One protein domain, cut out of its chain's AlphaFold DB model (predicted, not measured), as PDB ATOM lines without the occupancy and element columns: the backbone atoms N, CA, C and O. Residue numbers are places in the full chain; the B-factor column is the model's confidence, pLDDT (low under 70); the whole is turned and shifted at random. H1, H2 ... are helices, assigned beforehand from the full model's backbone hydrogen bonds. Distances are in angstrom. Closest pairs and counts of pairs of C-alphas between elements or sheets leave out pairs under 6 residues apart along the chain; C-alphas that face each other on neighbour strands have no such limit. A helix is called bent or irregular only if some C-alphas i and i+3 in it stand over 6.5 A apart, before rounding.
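What this domain is: This is residues 12 to 145 of the 185 residues of a protein of Silicimonas sp (UniProt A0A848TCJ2). A long helical hairpin, H4 and H5, makes most of the length of this domain; across its open end, away from the link between the two helices, H3 stands about perpendicular to H4, and two short helices, H1 and H2, make a small cluster beyond. From that cluster the chain swings out in a wide, thin arc before it returns to H3, and residues 38 to 62 of it stick out from the rest. The printed part has 134 residues, with five named helices in the order H1, H2, H3, H4, H5 and no named strand; the class is all helix. The whole is extended, with a radius of gyration of the C-alphas of 25.0 A, and its C-alphas span 77 by 39 by 27 A along their three main axes.

Where its parts are: The printed part begins with H1, residues 12 to 19, and its C-alpha 12 stands at (20.263, -19.475, 4.537). H2 follows as residues 27 to 33. Residues 34 to 56 then hold no named element, and their C-alphas lie 22 to 39 A from the mean of all C-alphas. H3 is residues 57 to 70, 19.2 A from first to last C-alpha. H4, residues 74 to 104, measures 44.4 A from first to last C-alpha, and it begins with C-alpha 74 at (34.261, -37.461, 27.104). H5, residues 111 to 143, is the longest helix with 33 residues and 46.1 A from first to last C-alpha; its C-alpha 143 is at (13.865, -30.987, 27.671). No helix is bent or irregular.

How they stand to each other: H1 and H2 are close but not clearly touching, and their closest C-alphas, those of Leu 17 and Leu 30, are 7.8 A apart. Their lines stand at a steep tilt of 69 degrees, only just short of about perpendicular, and they run opposite ways. H1 is apart from H3, H4 and H5, and H2 is apart from the same three helices. H3 touches no helix, but H3 and H5 are near each other, with 6 pairs of C-alphas within 10 A. H3 and H4 are close but not clearly touching, where the C-alphas of Ala 69 and Pro 75, the closest of the two helices, are 6.6 A apart; their lines stand about perpendicular, at 80 degrees. H4 and H5 touch and form a helical hairpin, with 15 pairs of C-alphas within 8 A. They run opposite ways at a shallow tilt of 21 degrees, and their closest C-alphas, those of Ala 79 and Val 128, are 5.9 A apart. In H1, H3, H4 and H5 every O i to N i+4 pair is within hydrogen-bond range; in H2 it is 2 of 3.

The domain as a whole: The two C-alphas farthest apart, those of Ala 49 and Gly 105, are 79.0 A from each other. Residues 38 to 62, of which 57 to 62 belong to H3, stand free, as do residues 102 to 108, of which 102 to 104 belong to H4. Without these stretches the body has 102 residues and spans 71 by 28 by 21 A. The printed part has no cut. The link from H2 to H3 is long, with 23 residues, while that from H3 to H4 is tight, with 3; those from H1 to H2 and from H4 to H5 are short. The mean pLDDT of the printed part is 71.5. The model's confidence is under 70 at 55 residues: 21 to 29, 45 to 77, 104 to 113, 115 to 116 and 145.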
ATOM      1  N   ARG A  12      20.312 -18.007   4.398       85.62
ATOM      2  CA  ARG A  12      20.263 -19.475   4.537       85.62
ATOM      3  C   ARG A  12      21.007 -19.980   5.779       85.62
ATOM      4  O   ARG A  12      20.547 -20.909   6.435       85.62
ATOM      5  N   VAL A  13      22.136 -19.353   6.119       85.50
ATOM      6  CA  VAL A  13      22.927 -19.691   7.315       85.50
ATOM      7  C   VAL A  13      22.191 -19.252   8.577       85.50
ATOM      8  O   VAL A  13      22.136 -19.995   9.555       85.50
ATOM      9  N   VAL A  14      21.592 -18.059   8.548       85.62
ATOM     10  CA  VAL A  14      20.804 -17.522   9.664       85.62
ATOM     11  C   VAL A  14      19.596 -18.410   9.959       85.62
ATOM     12  O   VAL A  14      19.346 -18.724  11.121       85.62
ATOM     13  N   ASP A  15      18.876 -18.851   8.931       85.12
ATOM     14  CA  ASP A  15      17.688 -19.690   9.100       85.12
ATOM     15  C   ASP A  15      18.047 -21.089   9.635       85.12
ATOM     16  O   ASP A  15      17.385 -21.580  10.552       85.12
ATOM     17  N   ALA A  16      19.167 -21.673   9.191       83.38
ATOM     18  CA  ALA A  16      19.706 -22.912   9.765       83.38
ATOM     19  C   ALA A  16      20.142 -22.752  11.237       83.38
ATOM     20  O   ALA A  16      19.950 -23.652  12.056       83.38
ATOM     21  N   LEU A  17      20.694 -21.594  11.618       83.62
ATOM     22  CA  LEU A  17      20.995 -21.306  13.024       83.62
ATOM     23  C   LEU A  17      19.733 -21.125  13.873       83.62
ATOM     24  O   LEU A  17      19.733 -21.489  15.049       83.62
ATOM     25  N   LYS A  18      18.668 -20.549  13.309       81.00
ATOM     26  CA  LYS A  18      17.394 -20.344  14.013       81.00
ATOM     27  C   LYS A  18      16.690 -21.660  14.338       81.00
ATOM     28  O   LYS A  18      16.058 -21.741  15.387       81.00
ATOM     29  N   SER A  19      16.825 -22.692  13.500       78.56
ATOM     30  CA  SER A  19      16.258 -24.016  13.796       78.56
ATOM     31  C   SER A  19      16.967 -24.740  14.945       78.56
ATOM     32  O   SER A  19      16.393 -25.652  15.541       78.56
ATOM     33  N   MET A  20      18.193 -24.338  15.295       74.88
ATOM     34  CA  MET A  20      18.922 -24.923  16.419       74.88
ATOM     35  C   MET A  20      18.412 -24.352  17.751       74.88
ATOM     36  O   MET A  20      18.641 -23.190  18.106       74.88
ATOM     37  N   ARG A  21      17.709 -25.201  18.508       66.12
ATOM     38  CA  ARG A  21      17.127 -24.881  19.824       66.12
ATOM     39  C   ARG A  21      18.091 -25.114  20.994       66.12
ATOM     40  O   ARG A  21      17.637 -25.212  22.130       66.12
ATOM     41  N   GLU A  22      19.396 -25.189  20.733       68.75
ATOM     42  CA  GLU A  22      20.407 -25.366  21.779       68.75
ATOM     43  C   GLU A  22      20.328 -24.233  22.807       68.75
ATOM     44  O   GLU A  22      20.381 -23.041  22.470       68.75
ATOM     45  N   HIS A  23      20.189 -24.625  24.074       62.91
ATOM     46  CA  HIS A  23      20.115 -23.696  25.197       62.91
ATOM     47  C   HIS A  23      21.500 -23.130  25.539       62.91
ATOM     48  O   HIS A  23      21.634 -21.945  25.837       62.91
ATOM     49  N   ASN A  24      22.548 -23.955  25.432       63.25
ATOM     50  CA  ASN A  24      23.919 -23.571  25.757       63.25
ATOM     51  C   ASN A  24      24.688 -23.151  24.488       63.25
ATOM     52  O   ASN A  24      25.450 -23.919  23.902       63.25
ATOM     53  N   ARG A  25      24.442 -21.923  24.014       67.06
ATOM     54  CA  ARG A  25      24.950 -21.437  22.719       67.06
ATOM     55  C   ARG A  25      26.437 -21.093  22.749       67.06
ATOM     56  O   ARG A  25      26.827 -19.940  22.941       67.06
ATOM     57  N   PHE A  26      27.286 -22.058  22.423       68.25
ATOM     58  CA  PHE A  26      28.659 -21.764  22.012       68.25
ATOM     59  C   PHE A  26      28.679 -21.360  20.541       68.25
ATOM     60  O   PHE A  26      28.966 -22.154  19.645       68.25
ATOM     61  N   MET A  27      28.376 -20.088  20.290       69.25
ATOM     62  CA  MET A  27      28.235 -19.542  18.935       69.25
ATOM     63  C   MET A  27      29.435 -19.871  18.036       69.25
ATOM     64  O   MET A  27      29.261 -20.178  16.864       69.25
ATOM     65  N   LYS A  28      30.659 -19.875  18.584       68.88
ATOM     66  CA  LYS A  28      31.873 -20.195  17.817       68.88
ATOM     67  C   LYS A  28      31.886 -21.639  17.294       68.88
ATOM     68  O   LYS A  28      32.325 -21.839  16.168       68.88
ATOM     69  N   GLY A  29      31.392 -22.606  18.068       69.31
ATOM     70  CA  GLY A  29      31.259 -24.001  17.634       69.31
ATOM     71  C   GLY A  29      30.057 -24.208  16.718       69.31
ATOM     72  O   GLY A  29      30.200 -24.831  15.672       69.31
ATOM     73  N   LEU A  30      28.919 -23.590  17.047       75.38
ATOM     74  CA  LEU A  30      27.710 -23.600  16.218       75.38
ATOM     75  C   LEU A  30      28.008 -23.143  14.786       75.38
ATOM     76  O   LEU A  30      27.668 -23.848  13.844       75.38
ATOM     77  N   PHE A  31      28.718 -22.024  14.608       75.12
ATOM     78  CA  PHE A  31      29.100 -21.536  13.277       75.12
ATOM     79  C   PHE A  31      30.000 -22.506  12.502       75.12
ATOM     80  O   PHE A  31      29.874 -22.601  11.284       75.12
ATOM     81  N   ALA A  32      30.895 -23.222  13.188       72.25
ATOM     82  CA  ALA A  32      31.738 -24.230  12.555       72.25
ATOM     83  C   ALA A  32      30.933 -25.479  12.156       72.25
ATOM     84  O   ALA A  32      31.199 -26.065  11.109       72.25
ATOM     85  N   TRP A  33      29.930 -25.856  12.955       73.25
ATOM     86  CA  TRP A  33      29.123 -27.061  12.747       73.25
ATOM     87  C   TRP A  33      28.194 -26.973  11.534       73.25
ATOM     88  O   TRP A  33      28.024 -27.961  10.827       73.25
ATOM     89  N   VAL A  34      27.641 -25.791  11.233       79.06
ATOM     90  CA  VAL A  34      26.680 -25.641  10.120       79.06
ATOM     91  C   VAL A  34      27.316 -25.884   8.739       79.06
ATOM     92  O   VAL A  34      26.608 -26.001   7.744       79.06
ATOM     93  N   GLY A  35      28.650 -25.969   8.648       77.94
ATOM     94  CA  GLY A  35      29.351 -26.523   7.482       77.94
ATOM     95  C   GLY A  35      29.284 -25.696   6.192       77.94
ATOM     96  O   GLY A  35      29.808 -26.117   5.164       77.94
ATOM     97  N   PHE A  36      28.666 -24.514   6.221       82.69
ATOM     98  CA  PHE A  36      28.614 -23.609   5.075       82.69
ATOM     99  C   PHE A  36      30.004 -23.072   4.699       82.69
ATOM    100  O   PHE A  36      30.938 -23.077   5.506       82.69
ATOM    101  N   ARG A  37      30.137 -22.573   3.461       79.50
ATOM    102  CA  ARG A  37      31.383 -21.978   2.956       79.50
ATOM    103  C   ARG A  37      31.779 -20.781   3.825       79.50
ATOM    104  O   ARG A  37      31.045 -19.801   3.912       79.50
ATOM    105  N   GLN A  38      32.959 -20.859   4.428       81.50
ATOM    106  CA  GLN A  38      33.510 -19.828   5.305       81.50
ATOM    107  C   GLN A  38      34.769 -19.237   4.673       81.50
ATOM    108  O   GLN A  38      35.636 -19.970   4.206       81.50
ATOM    109  N   VAL A  39      34.868 -17.907   4.671       81.81
ATOM    110  CA  VAL A  39      36.061 -17.176   4.233       81.81
ATOM    111  C   VAL A  39      36.442 -16.201   5.339       81.81
ATOM    112  O   VAL A  39      35.623 -15.390   5.768       81.81
ATOM    113  N   GLY A  40      37.675 -16.308   5.828       81.44
ATOM    114  CA  GLY A  40      38.226 -15.365   6.795       81.44
ATOM    115  C   GLY A  40      38.862 -14.184   6.074       81.44
ATOM    116  O   GLY A  40      39.751 -14.383   5.252       81.44
ATOM    117  N   VAL A  41      38.436 -12.964   6.401       80.19
ATOM    118  CA  VAL A  41      39.129 -11.745   5.964       80.19
ATOM    119  C   VAL A  41      40.120 -11.362   7.063       80.19
ATOM    120  O   VAL A  41      39.682 -11.044   8.174       80.19
ATOM    121  N   PRO A  42      41.440 -11.442   6.818       77.50
ATOM    122  CA  PRO A  42      42.421 -11.032   7.808       77.50
ATOM    123  C   PRO A  42      42.290  -9.527   8.049       77.50
ATOM    124  O   PRO A  42      42.256  -8.734   7.114       77.50
ATOM    125  N   PHE A  43      42.195  -9.142   9.318       76.50
ATOM    126  CA  PHE A  43      42.149  -7.748   9.738       76.50
ATOM    127  C   PHE A  43      43.145  -7.540  10.870       76.50
ATOM    128  O   PHE A  43      43.077  -8.219  11.902       76.50
ATOM    129  N   GLU A  44      44.055  -6.590  10.694       71.31
ATOM    130  CA  GLU A  44      44.970  -6.181  11.750       71.31
ATOM    131  C   GLU A  44      44.257  -5.218  12.694       71.31
ATOM    132  O   GLU A  44      43.926  -4.083  12.357       71.31
ATOM    133  N   ARG A  45      43.979  -5.701  13.906       66.56
ATOM    134  CA  ARG A  45      43.373  -4.882  14.953       66.56
ATOM    135  C   ARG A  45      44.467  -4.015  15.590       66.56
ATOM    136  O   ARG A  45      45.394  -4.599  16.156       66.56
ATOM    137  N   PRO A  46      44.355  -2.674  15.596       69.75
ATOM    138  CA  PRO A  46      45.274  -1.845  16.365       69.75
ATOM    139  C   PRO A  46      45.177  -2.198  17.856       69.75
ATOM    140  O   PRO A  46      44.109  -2.587  18.354       69.75
ATOM    141  N   ALA A  47      46.301  -2.090  18.568       61.47
ATOM    142  CA  ALA A  47      46.347  -2.315  20.007       61.47
ATOM    143  C   ALA A  47      45.327  -1.401  20.709       61.47
ATOM    144  O   ALA A  47      45.154  -0.240  20.339       61.47
ATOM    145  N   ARG A  48      44.596  -1.940  21.695       63.12
ATOM    146  CA  ARG A  48      43.565  -1.174  22.414       63.12
ATOM    147  C   ARG A  48      44.213   0.059  23.053       63.12
ATOM    148  O   ARG A  48      45.147  -0.096  23.826       63.12
ATOM    149  N   ALA A  49      43.677   1.249  22.770       60.06
ATOM    150  CA  ALA A  49      44.191   2.512  23.307       60.06
ATOM    151  C   ALA A  49      44.023   2.639  24.837       60.06
ATOM    152  O   ALA A  49      44.810   3.319  25.484       60.06
ATOM    153  N   ALA A  50      43.022   1.967  25.424       49.88
ATOM    154  CA  ALA A  50      42.821   1.869  26.870       49.88
ATOM    155  C   ALA A  50      41.881   0.700  27.230       49.88
ATOM    156  O   ALA A  50      41.022   0.308  26.435       49.88
ATOM    157  N   GLY A  51      42.022   0.175  28.452       58.28
ATOM    158  CA  GLY A  51      41.102  -0.787  29.066       58.28
ATOM    159  C   GLY A  51      41.771  -2.086  29.522       58.28
ATOM    160  O   GLY A  51      42.457  -2.756  28.752       58.28
ATOM    161  N   THR A  52      41.524  -2.477  30.773       55.50
ATOM    162  CA  THR A  52      41.926  -3.782  31.309       55.50
ATOM    163  C   THR A  52      41.035  -4.885  30.734       55.50
ATOM    164  O   THR A  52      39.851  -4.692  30.437       55.50
ATOM    165  N   THR A  53      41.599  -6.069  30.511       57.88
ATOM    166  CA  THR A  53      40.847  -7.222  30.007       57.88
ATOM    167  C   THR A  53      39.736  -7.591  30.995       57.88
ATOM    168  O   THR A  53      40.012  -8.098  32.076       57.88
ATOM    169  N   LYS A  54      38.460  -7.406  30.623       55.62
ATOM    170  CA  LYS A  54      37.308  -7.871  31.433       55.62
ATOM    171  C   LYS A  54      37.191  -9.404  31.530       55.62
ATOM    172  O   LYS A  54      36.338  -9.922  32.250       55.62
ATOM    173  N   PHE A  55      38.042 -10.126  30.804       51.03
ATOM    174  CA  PHE A  55      38.200 -11.571  30.883       51.03
ATOM    175  C   PHE A  55      39.305 -11.892  31.888       51.03
ATOM    176  O   PHE A  55      40.481 -11.714  31.588       51.03
ATOM    177  N   SER A  56      38.932 -12.338  33.091       66.06
ATOM    178  CA  SER A  56      39.915 -12.905  34.013       66.06
ATOM    179  C   SER A  56      40.344 -14.282  33.504       66.06
ATOM    180  O   SER A  56      39.538 -15.008  32.915       66.06
ATOM    181  N   TYR A  57      41.596 -14.659  33.757       63.66
ATOM    182  CA  TYR A  57      42.101 -16.007  33.472       63.66
ATOM    183  C   TYR A  57      41.175 -17.095  34.045       63.66
ATOM    184  O   TYR A  57      40.884 -18.070  33.363       63.66
ATOM    185  N   TRP A  58      40.610 -16.874  35.237       68.00
ATOM    186  CA  TRP A  58      39.623 -17.759  35.866       68.00
ATOM    187  C   TRP A  58      38.334 -17.935  35.058       68.00
ATOM    188  O   TRP A  58      37.835 -19.050  34.926       68.00
ATOM    189  N   LYS A  59      37.803 -16.858  34.465       61.81
ATOM    190  CA  LYS A  59      36.636 -16.958  33.576       61.81
ATOM    191  C   LYS A  59      36.963 -17.729  32.301       61.81
ATOM    192  O   LYS A  59      36.098 -18.434  31.804       61.81
ATOM    193  N   LEU A  60      38.191 -17.621  31.790       68.06
ATOM    194  CA  LEU A  60      38.638 -18.370  30.613       68.06
ATOM    195  C   LEU A  60      38.731 -19.876  30.903       68.06
ATOM    196  O   LEU A  60      38.293 -20.679  30.086       68.06
ATOM    197  N   TRP A  61      39.255 -20.239  32.078       66.69
ATOM    198  CA  TRP A  61      39.334 -21.626  32.543       66.69
ATOM    199  C   TRP A  61      37.950 -22.246  32.743       66.69
ATOM    200  O   TRP A  61      37.686 -23.308  32.186       66.69
ATOM    201  N   ASN A  62      37.040 -21.557  33.438       66.19
ATOM    202  CA  ASN A  62      35.660 -22.031  33.581       66.19
ATOM    203  C   ASN A  62      34.956 -22.149  32.225       66.19
ATOM    204  O   ASN A  62      34.316 -23.156  31.961       66.19
ATOM    205  N   PHE A  63      35.146 -21.184  31.319       63.44
ATOM    206  CA  PHE A  63      34.556 -21.234  29.978       63.44
ATOM    207  C   PHE A  63      35.100 -22.395  29.131       63.44
ATOM    208  O   PHE A  63      34.366 -22.992  28.345       63.44
ATOM    209  N   ALA A  64      36.383 -22.739  29.286       64.56
ATOM    210  CA  ALA A  64      36.978 -23.898  28.632       64.56
ATOM    211  C   ALA A  64      36.428 -25.217  29.195       64.56
ATOM    212  O   ALA A  64      36.128 -26.117  28.414       64.56
ATOM    213  N   ILE A  65      36.247 -25.316  30.517       64.06
ATOM    214  CA  ILE A  65      35.635 -26.484  31.172       64.06
ATOM    215  C   ILE A  65      34.165 -26.621  30.751       64.06
ATOM    216  O   ILE A  65      33.755 -27.700  30.326       64.06
ATOM    217  N   ASP A  66      33.405 -25.525  30.761       63.25
ATOM    218  CA  ASP A  66      32.011 -25.487  30.312       63.25
ATOM    219  C   ASP A  66      31.873 -25.866  28.837       63.25
ATOM    220  O   ASP A  66      30.953 -26.602  28.482       63.25
ATOM    221  N   GLY A  67      32.794 -25.415  27.978       59.94
ATOM    222  CA  GLY A  67      32.846 -25.797  26.566       59.94
ATOM    223  C   GLY A  67      33.238 -27.264  26.364       59.94
ATOM    224  O   GLY A  67      32.601 -27.972  25.586       59.94
ATOM    225  N   PHE A  68      34.233 -27.765  27.094       61.19
ATOM    226  CA  PHE A  68      34.677 -29.157  26.984       61.19
ATOM    227  C   PHE A  68      33.620 -30.147  27.495       61.19
ATOM    228  O   PHE A  68      33.388 -31.181  26.875       61.19
ATOM    229  N   ALA A  69      32.924 -29.808  28.581       61.16
ATOM    230  CA  ALA A  69      31.762 -30.559  29.049       61.16
ATOM    231  C   ALA A  69      30.515 -30.309  28.171       61.16
ATOM    232  O   ALA A  69      29.629 -31.154  28.087       61.16
ATOM    233  N   GLY A  70      30.434 -29.132  27.536       56.69
ATOM    234  CA  GLY A  70      29.363 -28.625  26.658       56.69
ATOM    235  C   GLY A  70      29.137 -29.450  25.413       56.69
ATOM    236  O   GLY A  70      28.009 -29.834  25.123       56.69
ATOM    237  N   PHE A  71      30.222 -29.727  24.701       54.59
ATOM    238  CA  PHE A  71      30.167 -30.257  23.338       54.59
ATOM    239  C   PHE A  71      30.533 -31.734  23.246       54.59
ATOM    240  O   PHE A  71      30.781 -32.241  22.154       54.59
ATOM    241  N   THR A  72      30.681 -32.428  24.376       62.38
ATOM    242  CA  THR A  72      31.391 -33.702  24.372       62.38
ATOM    243  C   THR A  72      31.020 -34.593  25.559       62.38
ATOM    244  O   THR A  72      31.023 -34.182  26.713       62.38
ATOM    245  N   THR A  73      30.776 -35.876  25.277       64.19
ATOM    246  CA  THR A  73      30.507 -36.930  26.273       64.19
ATOM    247  C   THR A  73      31.787 -37.537  26.876       64.19
ATOM    248  O   THR A  73      31.724 -38.566  27.549       64.19
ATOM    249  N   LEU A  74      32.969 -36.964  26.602       64.25
ATOM    250  CA  LEU A  74      34.261 -37.461  27.104       64.25
ATOM    251  C   LEU A  74      34.343 -37.478  28.635       64.25
ATOM    252  O   LEU A  74      34.756 -38.516  29.145       64.25
ATOM    253  N   PRO A  75      33.939 -36.428  29.385       67.69
ATOM    254  CA  PRO A  75      34.022 -36.452  30.849       67.69
ATOM    255  C   PRO A  75      33.234 -37.622  31.448       67.69
ATOM    256  O   PRO A  75      33.734 -38.341  32.309       67.69
ATOM    257  N   LEU A  76      32.040 -37.874  30.905       67.69
ATOM    258  CA  LEU A  76      31.187 -38.996  31.286       67.69
ATOM    259  C   LEU A  76      31.832 -40.349  30.956       67.69
ATOM    260  O   LEU A  76      31.830 -41.251  31.793       67.69
ATOM    261  N   ARG A  77      32.436 -40.491  29.768       67.56
ATOM    262  CA  ARG A  77      33.152 -41.721  29.389       67.56
ATOM    263  C   ARG A  77      34.379 -41.974  30.260       67.56
ATOM    264  O   ARG A  77      34.576 -43.107  30.680       67.56
ATOM    265  N   ILE A  78      35.179 -40.950  30.559       74.50
ATOM    266  CA  ILE A  78      36.366 -41.077  31.420       74.50
ATOM    267  C   ILE A  78      35.946 -41.501  32.829       74.50
ATOM    268  O   ILE A  78      36.494 -42.468  33.352       74.50
ATOM    269  N   ALA A  79      34.936 -40.844  33.410       72.69
ATOM    270  CA  ALA A  79      34.409 -41.221  34.720       72.69
ATOM    271  C   ALA A  79      33.887 -42.669  34.730       72.69
ATOM    272  O   ALA A  79      34.166 -43.414  35.669       72.69
ATOM    273  N   GLY A  80      33.208 -43.098  33.661       71.81
ATOM    274  CA  GLY A  80      32.769 -44.483  33.486       71.81
ATOM    275  C   GLY A  80      33.928 -45.484  33.406       71.81
ATOM    276  O   GLY A  80      33.903 -46.498  34.099       71.81
ATOM    277  N   TYR A  81      34.971 -45.197  32.620       74.38
ATOM    278  CA  TYR A  81      36.143 -46.073  32.508       74.38
ATOM    279  C   TYR A  81      36.937 -46.167  33.814       74.38
ATOM    280  O   TYR A  81      37.341 -47.263  34.196       74.38
ATOM    281  N   VAL A  82      37.115 -45.051  34.527       79.44
ATOM    282  CA  VAL A  82      37.741 -45.044  35.860       79.44
ATOM    283  C   VAL A  82      36.882 -45.832  36.851       79.44
ATOM    284  O   VAL A  82      37.413 -46.641  37.611       79.44
ATOM    285  N   GLY A  83      35.558 -45.669  36.785       75.12
ATOM    286  CA  GLY A  83      34.571 -46.475  37.505       75.12
ATOM    287  C   GLY A  83      34.793 -47.978  37.330       75.12
ATOM    288  O   GLY A  83      34.993 -48.702  38.304       75.12
ATOM    289  N   ILE A  84      34.817 -48.432  36.074       76.00
ATOM    290  CA  ILE A  84      35.004 -49.843  35.712       76.00
ATOM    291  C   ILE A  84      36.377 -50.354  36.157       76.00
ATOM    292  O   ILE A  84      36.459 -51.431  36.745       76.00
ATOM    293  N   LEU A  85      37.449 -49.591  35.925       81.69
ATOM    294  CA  LEU A  85      38.808 -49.997  36.293       81.69
ATOM    295  C   LEU A  85      38.952 -50.166  37.811       81.69
ATOM    296  O   LEU A  85      39.529 -51.147  38.279       81.69
ATOM    297  N   THR A  86      38.388 -49.236  38.579       79.94
ATOM    298  CA  THR A  86      38.443 -49.283  40.044       79.94
ATOM    299  C   THR A  86      37.571 -50.409  40.599       79.94
ATOM    300  O   THR A  86      37.983 -51.088  41.535       79.94
ATOM    301  N   ALA A  87      36.403 -50.666  39.999       75.25
ATOM    302  CA  ALA A  87      35.566 -51.810  40.355       75.25
ATOM    303  C   ALA A  87      36.285 -53.143  40.082       75.25
ATOM    304  O   ALA A  87      36.280 -54.030  40.934       75.25
ATOM    305  N   LEU A  88      36.963 -53.265  38.935       77.62
ATOM    306  CA  LEU A  88      37.746 -54.452  38.593       77.62
ATOM    307  C   LEU A  88      38.899 -54.665  39.587       77.62
ATOM    308  O   LEU A  88      39.088 -55.771  40.091       77.62
ATOM    309  N   ALA A  89      39.627 -53.594  39.925       81.19
ATOM    310  CA  ALA A  89      40.698 -53.629  40.918       81.19
ATOM    311  C   ALA A  89      40.183 -54.022  42.313       81.19
ATOM    312  O   ALA A  89      40.811 -54.833  42.993       81.19
ATOM    313  N   ALA A  90      39.019 -53.505  42.721       78.25
ATOM    314  CA  ALA A  90      38.387 -53.857  43.989       78.25
ATOM    315  C   ALA A  90      37.970 -55.335  44.037       78.25
ATOM    316  O   ALA A  90      38.173 -55.986  45.059       78.25
ATOM    317  N   VAL A  91      37.448 -55.886  42.935       72.75
ATOM    318  CA  VAL A  91      37.100 -57.314  42.846       72.75
ATOM    319  C   VAL A  91      38.349 -58.192  42.942       72.75
ATOM    320  O   VAL A  91      38.368 -59.128  43.738       72.75
ATOM    321  N   VAL A  92      39.418 -57.869  42.207       79.50
ATOM    322  CA  VAL A  92      40.691 -58.615  42.274       79.50
ATOM    323  C   VAL A  92      41.292 -58.559  43.681       79.50
ATOM    324  O   VAL A  92      41.685 -59.589  44.231       79.50
ATOM    325  N   TYR A  93      41.326 -57.372  44.291       77.38
ATOM    326  CA  TYR A  93      41.847 -57.194  45.645       77.38
ATOM    327  C   TYR A  93      40.982 -57.902  46.699       77.38
ATOM    328  O   TYR A  93      41.514 -58.511  47.626       77.38
ATOM    329  N   GLY A  94      39.656 -57.887  46.535       72.19
ATOM    330  CA  GLY A  94      38.722 -58.621  47.386       72.19
ATOM    331  C   GLY A  94      38.937 -60.133  47.317       72.19
ATOM    332  O   GLY A  94      39.033 -60.782  48.357       72.19
ATOM    333  N   ILE A  95      39.104 -60.686  46.111       74.25
ATOM    334  CA  ILE A  95      39.428 -62.107  45.903       74.25
ATOM    335  C   ILE A  95      40.751 -62.461  46.594       74.25
ATOM    336  O   ILE A  95      40.814 -63.441  47.337       74.25
ATOM    337  N   TYR A  96      41.788 -61.639  46.414       80.38
ATOM    338  CA  TYR A  96      43.073 -61.817  47.093       80.38
ATOM    339  C   TYR A  96      42.922 -61.838  48.625       80.38
ATOM    340  O   TYR A  96      43.488 -62.709  49.291       80.38
ATOM    341  N   LEU A  97      42.123 -60.925  49.187       72.44
ATOM    342  CA  LEU A  97      41.883 -60.852  50.629       72.44
ATOM    343  C   LEU A  97      41.165 -62.103  51.156       72.44
ATOM    344  O   LEU A  97      41.549 -62.630  52.200       72.44
ATOM    345  N   VAL A  98      40.162 -62.602  50.426       70.25
ATOM    346  CA  VAL A  98      39.421 -63.825  50.778       70.25
ATOM    347  C   VAL A  98      40.355 -65.034  50.783       70.25
ATOM    348  O   VAL A  98      40.403 -65.759  51.777       70.25
ATOM    349  N   PHE A  99      41.157 -65.217  49.729       75.25
ATOM    350  CA  PHE A  99      42.120 -66.322  49.660       75.25
ATOM    351  C   PHE A  99      43.146 -66.267  50.794       75.25
ATOM    352  O   PHE A  99      43.406 -67.283  51.441       75.25
ATOM    353  N   ARG A 100      43.689 -65.080  51.089       73.88
ATOM    354  CA  ARG A 100      44.624 -64.886  52.205       73.88
ATOM    355  C   ARG A 100      43.989 -65.216  53.558       73.88
ATOM    356  O   ARG A 100      44.635 -65.829  54.403       73.88
ATOM    357  N   THR A 101      42.730 -64.833  53.754       70.56
ATOM    358  CA  THR A 101      41.997 -65.065  55.008       70.56
ATOM    359  C   THR A 101      41.745 -66.555  55.251       70.56
ATOM    360  O   THR A 101      41.878 -67.017  56.380       70.56
ATOM    361  N   ILE A 102      41.452 -67.325  54.195       72.00
ATOM    362  CA  ILE A 102      41.240 -68.781  54.280       72.00
ATOM    363  C   ILE A 102      42.534 -69.523  54.656       72.00
ATOM    364  O   ILE A 102      42.475 -70.496  55.403       72.00
ATOM    365  N   TYR A 103      43.697 -69.071  54.171       74.00
ATOM    366  CA  TYR A 103      44.977 -69.757  54.403       74.00
ATOM    367  C   TYR A 103      45.704 -69.362  55.697       74.00
ATOM    368  O   TYR A 103      46.413 -70.197  56.252       74.00
ATOM    369  N   SER A 104      45.593 -68.114  56.171       66.94
ATOM    370  CA  SER A 104      46.440 -67.617  57.274       66.94
ATOM    371  C   SER A 104      45.762 -67.510  58.646       66.94
ATOM    372  O   SER A 104      46.475 -67.316  59.626       66.94
ATOM    373  N   GLY A 105      44.434 -67.651  58.758       59.16
ATOM    374  CA  GLY A 105      43.725 -67.410  60.026       59.16
ATOM    375  C   GLY A 105      43.748 -65.929  60.460       59.16
ATOM    376  O   GLY A 105      44.475 -65.116  59.890       59.16
ATOM    377  N   VAL A 106      42.896 -65.538  61.420       57.53
ATOM    378  CA  VAL A 106      42.577 -64.120  61.705       57.53
ATOM    379  C   VAL A 106      42.889 -63.735  63.157       57.53
ATOM    380  O   VAL A 106      42.232 -64.222  64.066       57.53
ATOM    381  N   ASP A 107      43.813 -62.786  63.345       58.44
ATOM    382  CA  ASP A 107      44.240 -62.225  64.647       58.44
ATOM    383  C   ASP A 107      43.912 -60.711  64.777       58.44
ATOM    384  O   ASP A 107      44.645 -59.945  65.382       58.44
ATOM    385  N   VAL A 108      42.793 -60.243  64.198       62.31
ATOM    386  CA  VAL A 108      42.338 -58.824  64.073       62.31
ATOM    387  C   VAL A 108      42.834 -57.949  62.872       62.31
ATOM    388  O   VAL A 108      43.044 -56.749  63.052       62.31
ATOM    389  N   PRO A 109      42.938 -58.395  61.599       62.97
ATOM    390  CA  PRO A 109      43.289 -57.489  60.493       62.97
ATOM    391  C   PRO A 109      42.218 -57.403  59.392       62.97
ATOM    392  O   PRO A 109      41.823 -58.397  58.792       62.97
ATOM    393  N   GLY A 110      41.786 -56.177  59.074       64.44
ATOM    394  CA  GLY A 110      40.877 -55.916  57.950       64.44
ATOM    395  C   GLY A 110      40.169 -54.563  58.006       64.44
ATOM    396  O   GLY A 110      39.846 -54.014  56.958       64.44
ATOM    397  N   TYR A 111      39.992 -53.980  59.199       68.94
ATOM    398  CA  TYR A 111      39.251 -52.724  59.384       68.94
ATOM    399  C   TYR A 111      39.838 -51.554  58.585       68.94
ATOM    400  O   TYR A 111      39.103 -50.873  57.878       68.94
ATOM    401  N   ALA A 112      41.160 -51.356  58.627       61.78
ATOM    402  CA  ALA A 112      41.812 -50.271  57.893       61.78
ATOM    403  C   ALA A 112      41.661 -50.433  56.369       61.78
ATOM    404  O   ALA A 112      41.248 -49.502  55.686       61.78
ATOM    405  N   SER A 113      41.912 -51.633  55.832       69.50
ATOM    406  CA  SER A 113      41.714 -51.917  54.405       69.50
ATOM    407  C   SER A 113      40.246 -51.844  53.981       69.50
ATOM    408  O   SER A 113      39.957 -51.409  52.870       69.50
ATOM    409  N   LEU A 114      39.318 -52.233  54.858       76.31
ATOM    410  CA  LEU A 114      37.881 -52.222  54.596       76.31
ATOM    411  C   LEU A 114      37.326 -50.794  54.627       76.31
ATOM    412  O   LEU A 114      36.583 -50.420  53.728       76.31
ATOM    413  N   MET A 115      37.756 -49.963  55.580       69.81
ATOM    414  CA  MET A 115      37.436 -48.532  55.601       69.81
ATOM    415  C   MET A 115      37.988 -47.796  54.387       69.81
ATOM    416  O   MET A 115      37.255 -47.033  53.762       69.81
ATOM    417  N   VAL A 116      39.240 -48.059  54.000       67.56
ATOM    418  CA  VAL A 116      39.823 -47.462  52.791       67.56
ATOM    419  C   VAL A 116      39.066 -47.911  51.539       67.56
ATOM    420  O   VAL A 116      38.728 -47.067  50.715       67.56
ATOM    421  N   ALA A 117      38.732 -49.198  51.405       76.50
ATOM    422  CA  ALA A 117      37.973 -49.698  50.259       76.50
ATOM    423  C   ALA A 117      36.564 -49.088  50.179       76.50
ATOM    424  O   ALA A 117      36.151 -48.653  49.106       76.50
ATOM    425  N   VAL A 118      35.845 -49.006  51.304       81.50
ATOM    426  CA  VAL A 118      34.495 -48.420  51.362       81.50
ATOM    427  C   VAL A 118      34.527 -46.925  51.047       81.50
ATOM    428  O   VAL A 118      33.717 -46.463  50.246       81.50
ATOM    429  N   LEU A 119      35.471 -46.166  51.613       73.00
ATOM    430  CA  LEU A 119      35.614 -44.734  51.327       73.00
ATOM    431  C   LEU A 119      36.020 -44.474  49.875       73.00
ATOM    432  O   LEU A 119      35.510 -43.540  49.261       73.00
ATOM    433  N   LEU A 120      36.902 -45.300  49.307       71.31
ATOM    434  CA  LEU A 120      37.359 -45.153  47.926       71.31
ATOM    435  C   LEU A 120      36.239 -45.495  46.935       71.31
ATOM    436  O   LEU A 120      35.976 -44.718  46.019       71.31
ATOM    437  N   LEU A 121      35.525 -46.603  47.153       79.56
ATOM    438  CA  LEU A 121      34.359 -46.966  46.343       79.56
ATOM    439  C   LEU A 121      33.222 -45.948  46.496       79.56
ATOM    440  O   LEU A 121      32.628 -45.555  45.494       79.56
ATOM    441  N   GLY A 122      32.956 -45.472  47.713       78.94
ATOM    442  CA  GLY A 122      31.941 -44.452  47.982       78.94
ATOM    443  C   GLY A 122      32.282 -43.102  47.345       78.94
ATOM    444  O   GLY A 122      31.439 -42.500  46.682       78.94
ATOM    445  N   GLY A 123      33.533 -42.649  47.461       71.50
ATOM    446  CA  GLY A 123      34.012 -41.427  46.812       71.50
ATOM    447  C   GLY A 123      33.933 -41.511  45.287       71.50
ATOM    448  O   GLY A 123      33.479 -40.569  44.636       71.50
ATOM    449  N   LEU A 124      34.288 -42.662  44.710       77.69
ATOM    450  CA  LEU A 124      34.164 -42.898  43.275       77.69
ATOM    451  C   LEU A 124      32.702 -42.930  42.814       77.69
ATOM    452  O   LEU A 124      32.376 -42.335  41.790       77.69
ATOM    453  N   GLN A 125      31.808 -43.576  43.567       81.38
ATOM    454  CA  GLN A 125      30.372 -43.565  43.273       81.38
ATOM    455  C   GLN A 125      29.803 -42.143  43.292       81.38
ATOM    456  O   GLN A 125      29.084 -41.770  42.367       81.38
ATOM    457  N   LEU A 126      30.159 -41.331  44.296       75.38
ATOM    458  CA  LEU A 126      29.753 -39.924  44.372       75.38
ATOM    459  C   LEU A 126      30.303 -39.104  43.197       75.38
ATOM    460  O   LEU A 126      29.571 -38.294  42.630       75.38
ATOM    461  N   MET A 127      31.550 -39.346  42.781       74.38
ATOM    462  CA  MET A 127      32.129 -38.716  41.591       74.38
ATOM    463  C   MET A 127      31.342 -39.087  40.325       74.38
ATOM    464  O   MET A 127      30.965 -38.202  39.555       74.38
ATOM    465  N   VAL A 128      31.056 -40.375  40.115       78.25
ATOM    466  CA  VAL A 128      30.279 -40.853  38.960       78.25
ATOM    467  C   VAL A 128      28.869 -40.253  38.969       78.25
ATOM    468  O   VAL A 128      28.411 -39.761  37.938       78.25
ATOM    469  N   LEU A 129      28.206 -40.218  40.128       81.38
ATOM    470  CA  LEU A 129      26.901 -39.575  40.295       81.38
ATOM    471  C   LEU A 129      26.948 -38.073  40.001       81.38
ATOM    472  O   LEU A 129      26.023 -37.565  39.373       81.38
ATOM    473  N   GLY A 130      28.014 -37.372  40.393       73.62
ATOM    474  CA  GLY A 130      28.213 -35.959  40.065       73.62
ATOM    475  C   GLY A 130      28.274 -35.717  38.555       73.62
ATOM    476  O   GLY A 130      27.557 -34.862  38.035       73.62
ATOM    477  N   VAL A 131      29.056 -36.527  37.834       75.50
ATOM    478  CA  VAL A 131      29.183 -36.418  36.369       75.50
ATOM    479  C   VAL A 131      27.869 -36.774  35.662       75.50
ATOM    480  O   VAL A 131      27.462 -36.087  34.722       75.50
ATOM    481  N   ILE A 132      27.166 -37.814  36.126       81.31
ATOM    482  CA  ILE A 132      25.829 -38.163  35.620       81.31
ATOM    483  C   ILE A 132      24.839 -37.022  35.890       81.31
ATOM    484  O   ILE A 132      24.088 -36.644  34.993       81.31
ATOM    485  N   GLY A 133      24.850 -36.452  37.096       78.88
ATOM    486  CA  GLY A 133      23.982 -35.347  37.496       78.88
ATOM    487  C   GLY A 133      24.165 -34.113  36.616       78.88
ATOM    488  O   GLY A 133      23.178 -33.505  36.205       78.88
ATOM    489  N   GLU A 134      25.402 -33.789  36.239       74.00
ATOM    490  CA  GLU A 134      25.682 -32.699  35.303       74.00
ATOM    491  C   GLU A 134      25.120 -32.978  33.898       74.00
ATOM    492  O   GLU A 134      24.511 -32.099  33.279       74.00
ATOM    493  N   TYR A 135      25.245 -34.213  33.409       77.62
ATOM    494  CA  TYR A 135      24.717 -34.599  32.098       77.62
ATOM    495  C   TYR A 135      23.179 -34.628  32.062       77.62
ATOM    496  O   TYR A 135      22.557 -34.131  31.116       77.62
ATOM    497  N   ILE A 136      22.552 -35.159  33.118       81.00
ATOM    498  CA  ILE A 136      21.094 -35.131  33.293       81.00
ATOM    499  C   ILE A 136      20.614 -33.687  33.419       81.00
ATOM    500  O   ILE A 136      19.623 -33.330  32.788       81.00
ATOM    501  N   GLY A 137      21.316 -32.835  34.169       75.94
ATOM    502  CA  GLY A 137      20.979 -31.418  34.313       75.94
ATOM    503  C   GLY A 137      20.950 -30.684  32.970       75.94
ATOM    504  O   GLY A 137      20.003 -29.943  32.697       75.94
ATOM    505  N   ARG A 138      21.928 -30.950  32.096       72.31
ATOM    506  CA  ARG A 138      21.976 -30.401  30.728       72.31
ATOM    507  C   ARG A 138      20.834 -30.933  29.860       72.31
ATOM    508  O   ARG A 138      20.088 -30.139  29.295       72.31
ATOM    509  N   SER A 139      20.628 -32.251  29.852       75.44
ATOM    510  CA  SER A 139      19.530 -32.893  29.108       75.44
ATOM    511  C   SER A 139      18.156 -32.386  29.566       75.44
ATOM    512  O   SER A 139      17.257 -32.145  28.764       75.44
ATOM    513  N   TYR A 140      17.989 -32.170  30.871       77.81
ATOM    514  CA  TYR A 140      16.770 -31.637  31.466       77.81
ATOM    515  C   TYR A 140      16.550 -30.155  31.131       77.81
ATOM    516  O   TYR A 140      15.412 -29.740  30.890       77.81
ATOM    517  N   ALA A 141      17.617 -29.349  31.080       71.94
ATOM    518  CA  ALA A 141      17.542 -27.964  30.616       71.94
ATOM    519  C   ALA A 141      17.077 -27.883  29.151       71.94
ATOM    520  O   ALA A 141      16.257 -27.028  28.815       71.94
ATOM    521  N   GLU A 142      17.515 -28.822  28.314       71.88
ATOM    522  CA  GLU A 142      17.062 -28.965  26.927       71.88
ATOM    523  C   GLU A 142      15.604 -29.445  26.829       71.88
ATOM    524  O   GLU A 142      14.794 -28.858  26.104       71.88
ATOM    525  N   ALA A 143      15.226 -30.446  27.630       76.00
ATOM    526  CA  ALA A 143      13.865 -30.987  27.671       76.00
ATOM    527  C   ALA A 143      12.822 -29.957  28.135       76.00
ATOM    528  O   ALA A 143      11.677 -29.986  27.679       76.00
ATOM    529  N   LYS A 144      13.216 -29.009  28.998       75.19
ATOM    530  CA  LYS A 144      12.357 -27.913  29.471       75.19
ATOM    531  C   LYS A 144      11.848 -27.002  28.350       75.19
ATOM    532  O   LYS A 144      10.878 -26.286  28.593       75.19
ATOM    533  N   LYS A 145      12.488 -26.985  27.168       69.50
ATOM    534  CA  LYS A 145      12.099 -26.183  25.986       69.50
ATOM    535  C   LYS A 145      11.770 -24.710  26.297       69.50
ATOM    536  O   LYS A 145      10.981 -24.092  25.581       69.50
TER     537      LYS A 145